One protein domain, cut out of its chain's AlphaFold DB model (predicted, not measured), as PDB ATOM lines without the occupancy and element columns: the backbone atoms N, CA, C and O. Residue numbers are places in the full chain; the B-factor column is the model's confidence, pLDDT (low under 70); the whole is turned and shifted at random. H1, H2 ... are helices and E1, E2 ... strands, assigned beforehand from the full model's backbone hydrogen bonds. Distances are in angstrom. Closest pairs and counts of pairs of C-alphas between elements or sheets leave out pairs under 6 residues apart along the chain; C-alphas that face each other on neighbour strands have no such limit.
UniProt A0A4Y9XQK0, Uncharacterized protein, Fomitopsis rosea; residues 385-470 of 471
ATOM      1  N   LEU A 385      26.137 -36.474  -0.324       84.00
ATOM      2  CA  LEU A 385      25.955 -36.896  -1.726       84.00
ATOM      3  C   LEU A 385      27.263 -37.310  -2.417       84.00
ATOM      4  O   LEU A 385      27.249 -38.066  -3.388       84.00
ATOM      5  N   ASN A 386      28.396 -36.810  -1.923       89.81
ATOM      6  CA  ASN A 386      29.718 -37.131  -2.447       89.81
ATOM      7  C   ASN A 386      30.290 -38.406  -1.823       89.81
ATOM      8  O   ASN A 386      31.399 -38.804  -2.184       89.81
ATOM      9  N   VAL A 387      29.573 -39.031  -0.885       91.69
ATOM     10  CA  VAL A 387      29.950 -40.302  -0.273       91.69
ATOM     11  C   VAL A 387      29.260 -41.427  -1.034       91.69
ATOM     12  O   VAL A 387      28.038 -41.515  -1.078       91.69
ATOM     13  N   ARG A 388      30.051 -42.299  -1.657       92.19
ATOM     14  CA  ARG A 388      29.566 -43.475  -2.375       92.19
ATOM     15  C   ARG A 388      29.889 -44.732  -1.573       92.19
ATOM     16  O   ARG A 388      31.071 -45.055  -1.416       92.19
ATOM     17  N   PRO A 389      28.871 -45.428  -1.041       91.69
ATOM     18  CA  PRO A 389      29.066 -46.742  -0.462       91.69
ATOM     19  C   PRO A 389      29.294 -47.782  -1.559       91.69
ATOM     20  O   PRO A 389      28.727 -47.717  -2.648       91.69
ATOM     21  N   ARG A 390      30.120 -48.774  -1.244       89.44
ATOM     22  CA  ARG A 390      30.352 -49.968  -2.048       89.44
ATOM     23  C   ARG A 390      30.091 -51.188  -1.184       89.44
ATOM     24  O   ARG A 390      30.843 -51.464  -0.252       89.44
ATOM     25  N   VAL A 391      29.026 -51.916  -1.500       88.56
ATOM     26  CA  VAL A 391      28.660 -53.151  -0.800       88.56
ATOM     27  C   VAL A 391      29.572 -54.291  -1.249       88.56
ATOM     28  O   VAL A 391      29.851 -54.448  -2.438       88.56
ATOM     29  N   HIS A 392      30.044 -55.098  -0.304       86.88
ATOM     30  CA  HIS A 392      30.827 -56.286  -0.619       86.88
ATOM     31  C   HIS A 392      29.962 -57.335  -1.342       86.88
ATOM     32  O   HIS A 392      28.951 -57.773  -0.801       86.88
ATOM     33  N   LYS A 393      30.392 -57.817  -2.519       79.38
ATOM     34  CA  LYS A 393      29.608 -58.737  -3.377       79.38
ATOM     35  C   LYS A 393      29.049 -59.970  -2.655       79.38
ATOM     36  O   LYS A 393      27.906 -60.343  -2.867       79.38
ATOM     37  N   LYS A 394      29.871 -60.607  -1.812       80.06
ATOM     38  CA  LYS A 394      29.510 -61.839  -1.080       80.06
ATOM     39  C   LYS A 394      28.647 -61.608   0.167       80.06
ATOM     40  O   LYS A 394      28.254 -62.574   0.807       80.06
ATOM     41  N   HIS A 395      28.404 -60.355   0.547       75.62
ATOM     42  CA  HIS A 395      27.642 -60.022   1.744       75.62
ATOM     43  C   HIS A 395      26.338 -59.353   1.344       75.62
ATOM     44  O   HIS A 395      26.282 -58.149   1.083       75.62
ATOM     45  N   GLU A 396      25.282 -60.161   1.319       67.81
ATOM     46  CA  GLU A 396      23.927 -59.682   1.088       67.81
ATOM     47  C   GLU A 396      23.555 -58.590   2.111       67.81
ATOM     48  O   GLU A 396      24.076 -58.530   3.235       67.81
ATOM     49  N   PHE A 397      22.663 -57.686   1.697       68.19
ATOM     50  CA  PHE A 397      22.085 -56.625   2.535       68.19
ATOM     51  C   PHE A 397      23.076 -55.615   3.131       68.19
ATOM     52  O   PHE A 397      22.845 -55.084   4.218       68.19
ATOM     53  N   GLY A 398      24.187 -55.335   2.445       75.94
ATOM     54  CA  GLY A 398      25.082 -54.268   2.892       75.94
ATOM     55  C   GLY A 398      25.785 -54.586   4.212       75.94
ATOM     56  O   GLY A 398      26.148 -53.669   4.939       75.94
ATOM     57  N   THR A 399      25.969 -55.864   4.557       85.56
ATOM     58  CA  THR A 399      26.597 -56.246   5.836       85.56
ATOM     59  C   THR A 399      28.049 -55.760   5.939       85.56
ATOM     60  O   THR A 399      28.525 -55.485   7.036       85.56
ATOM     61  N   LEU A 400      28.735 -55.620   4.802       92.00
ATOM     62  CA  LEU A 400      30.070 -55.037   4.685       92.00
ATOM     63  C   LEU A 400      30.070 -53.953   3.605       92.00
ATOM     64  O   LEU A 400      29.698 -54.225   2.460       92.00
ATOM     65  N   VAL A 401      30.499 -52.740   3.959       93.12
ATOM     66  CA  VAL A 401      30.465 -51.561   3.079       93.12
ATOM     67  C   VAL A 401      31.788 -50.807   3.125       93.12
ATOM     68  O   VAL A 401      32.290 -50.500   4.199       93.12
ATOM     69  N   LYS A 402      32.341 -50.460   1.964       94.06
ATOM     70  CA  LYS A 402      33.460 -49.516   1.845       94.06
ATOM     71  C   LYS A 402      32.912 -48.146   1.460       94.06
ATOM     72  O   LYS A 402      32.074 -48.068   0.564       94.06
ATOM     73  N   PHE A 403      33.355 -47.071   2.102       95.19
ATOM     74  CA  PHE A 403      32.868 -45.720   1.794       95.19
ATOM     75  C   PHE A 403      33.942 -44.916   1.080       95.19
ATOM     76  O   PHE A 403      35.057 -44.813   1.583       95.19
ATOM     77  N   ARG A 404      33.591 -44.307  -0.056       95.31
ATOM     78  CA  ARG A 404      34.463 -43.408  -0.828       95.31
ATOM     79  C   ARG A 404      33.908 -42.006  -0.848       95.31
ATOM     80  O   ARG A 404      32.720 -41.835  -1.082       95.31
ATOM     81  N   CYS A 405      34.754 -40.999  -0.679       95.94
ATOM     82  CA  CYS A 405      34.354 -39.607  -0.822       95.94
ATOM     83  C   CYS A 405      35.007 -38.961  -2.043       95.94
ATOM     84  O   CYS A 405      36.231 -38.892  -2.128       95.94
ATOM     85  N   TRP A 406      34.183 -38.421  -2.940       95.25
ATOM     86  CA  TRP A 406      34.617 -37.694  -4.139       95.25
ATOM     87  C   TRP A 406      35.098 -36.268  -3.857       95.25
ATOM     88  O   TRP A 406      35.738 -35.659  -4.702       95.25
ATOM     89  N   THR A 407      34.802 -35.714  -2.678       96.06
ATOM     90  CA  THR A 407      35.264 -34.366  -2.312       96.06
ATOM     91  C   THR A 407      36.709 -34.368  -1.836       96.06
ATOM     92  O   THR A 407      37.493 -33.533  -2.268       96.06
ATOM     93  N   CYS A 408      37.061 -35.280  -0.924       97.19
ATOM     94  CA  CYS A 408      38.405 -35.332  -0.343       97.19
ATOM     95  C   CYS A 408      39.283 -36.445  -0.922       97.19
ATOM     96  O   CYS A 408      40.430 -36.563  -0.507       97.19
ATOM     97  N   MET A 409      38.757 -37.256  -1.847       96.81
ATOM     98  CA  MET A 409      39.461 -38.398  -2.439       96.81
ATOM     99  C   MET A 409      39.997 -39.385  -1.389       96.81
ATOM    100  O   MET A 409      41.034 -40.012  -1.578       96.81
ATOM    101  N   MET A 410      39.263 -39.536  -0.278       97.38
ATOM    102  CA  MET A 410      39.547 -40.515   0.776       97.38
ATOM    103  C   MET A 410      38.498 -41.627   0.783       97.38
ATOM    104  O   MET A 410      37.323 -41.389   0.487       97.38
ATOM    105  N   GLU A 411      38.921 -42.833   1.141       96.31
ATOM    106  CA  GLU A 411      38.060 -43.992   1.350       96.31
ATOM    107  C   GLU A 411      38.389 -44.702   2.663       96.31
ATOM    108  O   GLU A 411      39.496 -44.562   3.175       96.31
ATOM    109  N   THR A 412      37.456 -45.477   3.215       96.69
ATOM    110  CA  THR A 412      37.777 -46.381   4.334       96.69
ATOM    111  C   THR A 412      38.781 -47.431   3.863       96.69
ATOM    112  O   THR A 412      38.587 -47.992   2.790       96.69
ATOM    113  N   ARG A 413      39.845 -47.715   4.629       95.56
ATOM    114  CA  ARG A 413      40.852 -48.725   4.244       95.56
ATOM    115  C   ARG A 413      40.202 -50.088   3.999       95.56
ATOM    116  O   ARG A 413      40.328 -50.650   2.910       95.56
ATOM    117  N   ASP A 414      39.458 -50.550   4.996       95.06
ATOM    118  CA  ASP A 414      38.763 -51.832   4.993       95.06
ATOM    119  C   ASP A 414      37.254 -51.664   4.771       95.06
ATOM    120  O   ASP A 414      36.704 -50.554   4.775       95.06
ATOM    121  N   TYR A 415      36.574 -52.794   4.566       94.31
ATOM    122  CA  TYR A 415      35.118 -52.839   4.607       94.31
ATOM    123  C   TYR A 415      34.627 -52.671   6.046       94.31
ATOM    124  O   TYR A 415      35.095 -53.331   6.970       94.31
ATOM    125  N   VAL A 416      33.634 -51.810   6.215       94.62
ATOM    126  CA  VAL A 416      32.988 -51.516   7.486       94.62
ATOM    127  C   VAL A 416      31.791 -52.440   7.683       94.62
ATOM    128  O   VAL A 416      30.933 -52.553   6.806       94.62
ATOM    129  N   HIS A 417      31.717 -53.081   8.848       93.56
ATOM    130  CA  HIS A 417      30.562 -53.882   9.245       93.56
ATOM    131  C   HIS A 417      29.321 -53.024   9.468       93.56
ATOM    132  O   HIS A 417      29.404 -51.942  10.051       93.56
ATOM    133  N   ARG A 418      28.160 -53.555   9.062       92.88
ATOM    134  CA  ARG A 418      26.860 -52.975   9.395       92.88
ATOM    135  C   ARG A 418      26.774 -52.774  10.911       92.88
ATOM    136  O   ARG A 418      26.906 -53.753  11.650       92.88
ATOM    137  N   PRO A 419      26.535 -51.542  11.380       92.81
ATOM    138  CA  PRO A 419      26.418 -51.278  12.800       92.81
ATOM    139  C   PRO A 419      25.240 -52.043  13.422       92.81
ATOM    140  O   PRO A 419      24.206 -52.204  12.769       92.81
ATOM    141  N   PRO A 420      25.344 -52.475  14.690       93.12
ATOM    142  CA  PRO A 420      24.299 -53.262  15.350       93.12
ATOM    143  C   PRO A 420      22.990 -52.489  15.570       93.12
ATOM    144  O   PRO A 420      21.956 -53.101  15.810       93.12
ATOM    145  N   TRP A 421      23.023 -51.155  15.480       92.88
ATOM    146  CA  TRP A 421      21.835 -50.303  15.556       92.88
ATOM    147  C   TRP A 421      21.025 -50.255  14.252       92.88
ATOM    148  O   TRP A 421      19.930 -49.702  14.253       92.88
ATOM    149  N   VAL A 422      21.540 -50.817  13.150       93.31
ATOM    150  CA  VAL A 422      20.793 -50.997  11.898       93.31
ATOM    151  C   VAL A 422      20.161 -52.383  11.917       93.31
ATOM    152  O   VAL A 422      20.856 -53.399  11.811       93.31
ATOM    153  N   VAL A 423      18.838 -52.433  12.012       93.19
ATOM    154  CA  VAL A 423      18.075 -53.679  12.129       93.19
ATOM    155  C   VAL A 423      17.224 -53.880  10.880       93.19
ATOM    156  O   VAL A 423      16.759 -52.920  10.276       93.19
ATOM    157  N   ALA A 424      17.017 -55.125  10.453       91.19
ATOM    158  CA  ALA A 424      16.058 -55.410   9.389       91.19
ATOM    159  C   ALA A 424      14.631 -55.221   9.928       91.19
ATOM    160  O   ALA A 424      14.239 -55.914  10.863       91.19
ATOM    161  N   ALA A 425      13.875 -54.296   9.338       90.75
ATOM    162  CA  ALA A 425      12.468 -54.065   9.665       90.75
ATOM    163  C   ALA A 425      11.544 -54.926   8.791       90.75
ATOM    164  O   ALA A 425      10.549 -55.457   9.270       90.75
ATOM    165  N   ASP A 426      11.903 -55.099   7.517       87.94
ATOM    166  CA  ASP A 426      11.202 -55.974   6.584       87.94
ATOM    167  C   ASP A 426      12.203 -56.578   5.596       87.94
ATOM    168  O   ASP A 426      12.711 -55.904   4.698       87.94
ATOM    169  N   ALA A 427      12.503 -57.866   5.764       83.75
ATOM    170  CA  ALA A 427      13.452 -58.564   4.903       83.75
ATOM    171  C   ALA A 427      12.943 -58.715   3.460       83.75
ATOM    172  O   ALA A 427      13.747 -58.681   2.527       83.75
ATOM    173  N   LYS A 428      11.621 -58.841   3.265       85.75
ATOM    174  CA  LYS A 428      11.005 -59.013   1.943       85.75
ATOM    175  C   LYS A 428      11.193 -57.753   1.103       85.75
ATOM    176  O   LYS A 428      11.600 -57.849  -0.051       85.75
ATOM    177  N   HIS A 429      10.950 -56.588   1.696       84.38
ATOM    178  CA  HIS A 429      11.074 -55.293   1.018       84.38
ATOM    179  C   HIS A 429      12.431 -54.611   1.259       84.38
ATOM    180  O   HIS A 429      12.645 -53.475   0.843       84.38
ATOM    181  N   ARG A 430      13.372 -55.310   1.908       89.31
ATOM    182  CA  ARG A 430      14.713 -54.815   2.262       89.31
ATOM    183  C   ARG A 430      14.683 -53.513   3.070       89.31
ATOM    184  O   ARG A 430      15.572 -52.677   2.922       89.31
ATOM    185  N   ILE A 431      13.678 -53.330   3.919       92.06
ATOM    186  CA  ILE A 431      13.571 -52.150   4.774       92.06
ATOM    187  C   ILE A 431      14.406 -52.364   6.027       92.06
ATOM    188  O   ILE A 431      14.328 -53.411   6.676       92.06
ATOM    189  N   VAL A 432      15.187 -51.350   6.376       93.38
ATOM    190  CA  VAL A 432      15.945 -51.298   7.622       93.38
ATOM    191  C   VAL A 432      15.395 -50.214   8.539       93.38
ATOM    192  O   VAL A 432      14.935 -49.169   8.085       93.38
ATOM    193  N   GLU A 433      15.457 -50.500   9.831       94.56
ATOM    194  CA  GLU A 433      15.175 -49.613  10.952       94.56
ATOM    195  C   GLU A 433      16.508 -49.135  11.542       94.56
ATOM    196  O   GLU A 433      17.432 -49.929  11.737       94.56
ATOM    197  N   TYR A 434      16.614 -47.835  11.809       93.31
ATOM    198  CA  TYR A 434      17.783 -47.226  12.438       93.31
ATOM    199  C   TYR A 434      17.388 -46.022  13.312       93.31
ATOM    200  O   TYR A 434      16.388 -45.352  13.038       93.31
ATOM    201  N   PRO A 435      18.146 -45.717  14.382       91.38
ATOM    202  CA  PRO A 435      17.941 -44.508  15.163       91.38
ATOM    203  C   PRO A 435      18.451 -43.279  14.402       91.38
ATOM    204  O   PRO A 435      19.358 -43.368  13.578       91.38
ATOM    205  N   MET A 436      17.913 -42.107  14.729       85.44
ATOM    206  CA  MET A 436      18.406 -40.832  14.192       85.44
ATOM    207  C   MET A 436      19.686 -40.350  14.886       85.44
ATOM    208  O   MET A 436      20.470 -39.618  14.284       85.44
ATOM    209  N   VAL A 437      19.922 -40.799  16.123       84.88
ATOM    210  CA  VAL A 437      21.080 -40.447  16.954       84.88
ATOM    211  C   VAL A 437      21.670 -41.706  17.583       84.88
ATOM    212  O   VAL A 437      20.949 -42.542  18.125       84.88
ATOM    213  N   VAL A 438      22.996 -41.819  17.550       87.50
ATOM    214  CA  VAL A 438      23.781 -42.899  18.156       87.50
ATOM    215  C   VAL A 438      24.813 -42.263  19.081       87.50
ATOM    216  O   VAL A 438      25.622 -41.451  18.639       87.50
ATOM    217  N   ASP A 439      24.773 -42.594  20.373       87.38
ATOM    218  CA  ASP A 439      25.695 -42.057  21.389       87.38
ATOM    219  C   ASP A 439      25.764 -40.514  21.406       87.38
ATOM    220  O   ASP A 439      26.831 -39.913  21.515       87.38
ATOM    221  N   GLY A 440      24.615 -39.848  21.231       83.19
ATOM    222  CA  GLY A 440      24.526 -38.381  21.177       83.19
ATOM    223  C   GLY A 440      25.014 -37.749  19.867       83.19
ATOM    224  O   GLY A 440      25.027 -36.525  19.757       83.19
ATOM    225  N   THR A 441      25.389 -38.559  18.874       85.94
ATOM    226  CA  THR A 441      25.847 -38.118  17.550       85.94
ATOM    227  C   THR A 441      24.778 -38.419  16.495       85.94
ATOM    228  O   THR A 441      24.232 -39.524  16.518       85.94
ATOM    229  N   PRO A 442      24.464 -37.506  15.556       85.75
ATOM    230  CA  PRO A 442      23.570 -37.817  14.442       85.75
ATOM    231  C   PRO A 442      24.017 -39.082  13.707       85.75
ATOM    232  O   PRO A 442      25.209 -39.296  13.490       85.75
ATOM    233  N   VAL A 443      23.071 -39.913  13.278       88.44
ATOM    234  CA  VAL A 443      23.367 -41.173  12.582       88.44
ATOM    235  C   VAL A 443      24.203 -40.952  11.318       88.44
ATOM    236  O   VAL A 443      25.091 -41.749  11.017       88.44
ATOM    237  N   ALA A 444      23.992 -39.823  10.634       85.88
ATOM    238  CA  ALA A 444      24.783 -39.404   9.480       85.88
ATOM    239  C   ALA A 444      26.277 -39.242   9.817       85.88
ATOM    240  O   ALA A 444      27.127 -39.526   8.977       85.88
ATOM    241  N   ASP A 445      26.598 -38.845  11.050       89.12
ATOM    242  CA  ASP A 445      27.957 -38.608  11.542       89.12
ATOM    243  C   ASP A 445      28.538 -39.801  12.312       89.12
ATOM    244  O   ASP A 445      29.702 -39.783  12.711       89.12
ATOM    245  N   ALA A 446      27.766 -40.875  12.501       89.88
ATOM    246  CA  ALA A 446      28.134 -41.977  13.385       89.88
ATOM    247  C   ALA A 446      29.412 -42.728  12.969       89.88
ATOM    248  O   ALA A 446      29.960 -43.463  13.786       89.88
ATOM    249  N   LEU A 447      29.903 -42.572  11.734       91.00
ATOM    250  CA  LEU A 447      31.160 -43.182  11.271       91.00
ATOM    251  C   LEU A 447      32.335 -42.199  11.175       91.00
ATOM    252  O   LEU A 447      33.460 -42.623  10.898       91.00
ATOM    253  N   VAL A 448      32.095 -40.899  11.360       93.88
ATOM    254  CA  VAL A 448      33.111 -39.858  11.175       93.88
ATOM    255  C   VAL A 448      34.231 -40.055  12.195       93.88
ATOM    256  O   VAL A 448      33.994 -40.116  13.399       93.88
ATOM    257  N   GLY A 449      35.465 -40.206  11.710       94.00
ATOM    258  CA  GLY A 449      36.650 -40.427  12.543       94.00
ATOM    259  C   GLY A 449      36.739 -41.805  13.210       94.00
ATOM    260  O   GLY A 449      37.639 -42.010  14.020       94.00
ATOM    261  N   ARG A 450      35.845 -42.756  12.893       94.44
ATOM    262  CA  ARG A 450      35.843 -44.098  13.512       94.44
ATOM    263  C   ARG A 450      36.693 -45.139  12.783       94.44
ATOM    264  O   ARG A 450      36.981 -46.185  13.356       94.44
ATOM    265  N   TYR A 451      37.080 -44.873  11.538       95.31
ATOM    266  CA  TYR A 451      37.791 -45.828  10.689       95.31
ATOM    267  C   TYR A 451      39.038 -45.203  10.085       95.31
ATOM    268  O   TYR A 451      39.076 -44.004   9.808       95.31
ATOM    269  N   GLU A 452      40.049 -46.037   9.841       96.94
ATOM    270  CA  GLU A 452      41.212 -45.624   9.071       96.94
ATOM    271  C   GLU A 452      40.788 -45.296   7.635       96.94
ATOM    272  O   GLU A 452      40.071 -46.061   6.980       96.94
ATOM    273  N   ILE A 453      41.244 -44.143   7.154       97.50
ATOM    274  CA  ILE A 453      40.975 -43.645   5.811       97.50
ATOM    275  C   ILE A 453      42.268 -43.594   5.003       97.50
ATOM    276  O   ILE A 453      43.326 -43.243   5.523       97.50
ATOM    277  N   VAL A 454      42.180 -43.916   3.719       97.00
ATOM    278  CA  VAL A 454      43.304 -43.893   2.780       97.00
ATOM    279  C   VAL A 454      42.940 -43.089   1.532       97.00
ATOM    280  O   VAL A 454      41.760 -43.031   1.171       97.00
ATOM    281  N   PRO A 455      43.915 -42.444   0.872       96.94
ATOM    282  CA  PRO A 455      43.685 -41.822  -0.427       96.94
ATOM    283  C   PRO A 455      43.259 -42.862  -1.470       96.94
ATOM    284  O   PRO A 455      43.756 -43.986  -1.456       96.94
ATOM    285  N   TRP A 456      42.391 -42.470  -2.400       95.06
ATOM    286  CA  TRP A 456      42.032 -43.266  -3.577       95.06
ATOM    287  C   TRP A 456      42.005 -42.392  -4.832       95.06
ATOM    288  O   TRP A 456      41.859 -41.169  -4.765       95.06
ATOM    289  N   THR A 457      42.128 -43.020  -5.995       91.44
ATOM    290  CA  THR A 457      42.088 -42.356  -7.300       91.44
ATOM    291  C   THR A 457      40.920 -42.870  -8.148       91.44
ATOM    292  O   THR A 457      40.506 -44.023  -8.012       91.44
ATOM    293  N   PRO A 458      40.381 -42.074  -9.092       87.38
ATOM    294  CA  PRO A 458      39.334 -42.553 -10.001       87.38
ATOM    295  C   PRO A 458      39.750 -43.792 -10.812       87.38
ATOM    296  O   PRO A 458      38.909 -44.625 -11.140       87.38
ATOM    297  N   GLN A 459      41.050 -43.942 -11.078       86.44
ATOM    298  CA  GLN A 459      41.631 -45.106 -11.753       86.44
ATOM    299  C   GLN A 459      41.521 -46.375 -10.901       86.44
ATOM    300  O   GLN A 459      41.291 -47.450 -11.450       86.44
ATOM    301  N   ASP A 460      41.596 -46.257  -9.572       80.81
ATOM    302  CA  ASP A 460      41.354 -47.384  -8.665       80.81
ATOM    303  C   ASP A 460      39.913 -47.886  -8.799       80.81
ATOM    304  O   ASP A 460      39.681 -49.092  -8.807       80.81
ATOM    305  N   SER A 461      38.946 -46.984  -9.019       75.12
ATOM    306  CA  SER A 461      37.556 -47.383  -9.284       75.12
ATOM    307  C   SER A 461      37.399 -48.141 -10.607       75.12
ATOM    308  O   SER A 461      36.630 -49.096 -10.653       75.12
ATOM    309  N   GLN A 462      38.129 -47.760 -11.662       75.06
ATOM    310  CA  GLN A 462      38.098 -48.470 -12.949       75.06
ATOM    311  C   GLN A 462      38.746 -49.854 -12.851       75.06
ATOM    312  O   GLN A 462      38.113 -50.845 -13.205       75.06
ATOM    313  N   ARG A 463      39.956 -49.938 -12.279       73.50
ATOM    314  CA  ARG A 463      40.678 -51.209 -12.088       73.50
ATOM    315  C   ARG A 463      39.881 -52.208 -11.269       73.50
ATOM    316  O   ARG A 463      39.892 -53.401 -11.544       73.50
ATOM    317  N   GLU A 464      39.182 -51.732 -10.249       68.06
ATOM    318  CA  GLU A 464      38.335 -52.592  -9.437       68.06
ATOM    319  C   GLU A 464      37.032 -52.987 -10.129       68.06
ATOM    320  O   GLU A 464      36.510 -54.052  -9.816       68.06
ATOM    321  N   HIS A 465      36.486 -52.168 -11.033       66.12
ATOM    322  CA  HIS A 465      35.338 -52.570 -11.851       66.12
ATOM    323  C   HIS A 465      35.740 -53.686 -12.825       66.12
ATOM    324  O   HIS A 465      35.076 -54.715 -12.887       66.12
ATOM    325  N   GLU A 466      36.902 -53.547 -13.462       62.94
ATOM    326  CA  GLU A 466      37.483 -54.550 -14.364       62.94
ATOM    327  C   GLU A 466      37.867 -55.851 -13.635       62.94
ATOM    328  O   GLU A 466      37.580 -56.952 -14.107       62.94
ATOM    329  N   ALA A 467      38.448 -55.753 -12.435       60.06
ATOM    330  CA  ALA A 467      38.746 -56.914 -11.592       60.06
ATOM    331  C   ALA A 467      37.480 -57.615 -11.062       60.06
ATOM    332  O   ALA A 467      37.552 -58.739 -10.574       60.06
ATOM    333  N   MET A 468      36.320 -56.958 -11.127       50.69
ATOM    334  CA  MET A 468      35.049 -57.515 -10.681       50.69
ATOM    335  C   MET A 468      34.284 -58.254 -11.784       50.69
ATOM    336  O   MET A 468      33.484 -59.109 -11.424       50.69
ATOM    337  N   ASP A 469      34.500 -57.985 -13.068       46.47
ATOM    338  CA  ASP A 469      33.826 -58.730 -14.151       46.47
ATOM    339  C   ASP A 469      34.486 -60.086 -14.455       46.47
ATOM    340  O   ASP A 469      33.979 -60.877 -15.248       46.47
ATOM    341  N   THR A 470      35.612 -60.388 -13.805       39.78
ATOM    342  CA  THR A 470      36.426 -61.589 -14.056       39.78
ATOM    343  C   THR A 470      36.305 -62.679 -12.979       39.78
ATOM    344  O   THR A 470      36.966 -63.712 -13.086       39.78
TER     345      THR A 470
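AT A GLANCE: This is residues 385 to 470 of the 471 residues of an uncharacterized protein of Fomitopsis rosea (UniProt A0A4Y9XQK0). With little regular structure, the model is a small twisted sheet, E1 E2 E3 E6 in that order, with hairpin E4 and E5 off one side and helix H1 off the other. The printed part has 86 residues, 34 in named elements, mixed in class, ordered E1 E2 E3 E4 E5 E6 H1; both sheets are antiparallel. It is only just compact, close to loose: radius of gyration of the C-alphas 14.4 A, spans 36 by 31 by 20 A.

HOW THE PARTS SIT: Start at E2, residues 400 to 405, in a meander, each strand the antiparallel neighbour of the one before. N 388 of E1, residues 387 to 391, is 2.8 A from O 404; N 405 is 2.8 A from O 410 of E3, residues 410 to 412. N 411 is 2.8 A from O 454 of edge strand E6, residues 453 to 455. In the hairpin of E4, residues 423 to 426, and E5, residues 431 to 434, N 425 and O 431 are 2.8 A apart. H1, residues 458 to 466, is not on the larger sheet; its every O i to N i+4 pair is within hydrogen-bond range.

IN THESE COORDINATES: Find C-alpha 387 at (29.950, -40.302, -0.273), where E1 begins; E2 runs 16.9 A. H1 runs 12.9 A to C-alpha 466 at (37.483, -54.550, -14.364).

THE WHOLE: The farthest C-alphas, Gly 440 and Thr 470, are 43.8 A apart. The printed part has no cut; E5 to E6 is a long link. Residues 462 to 467 stand free; pLDDT is under 70 at 396 to 397 and 464 to 470.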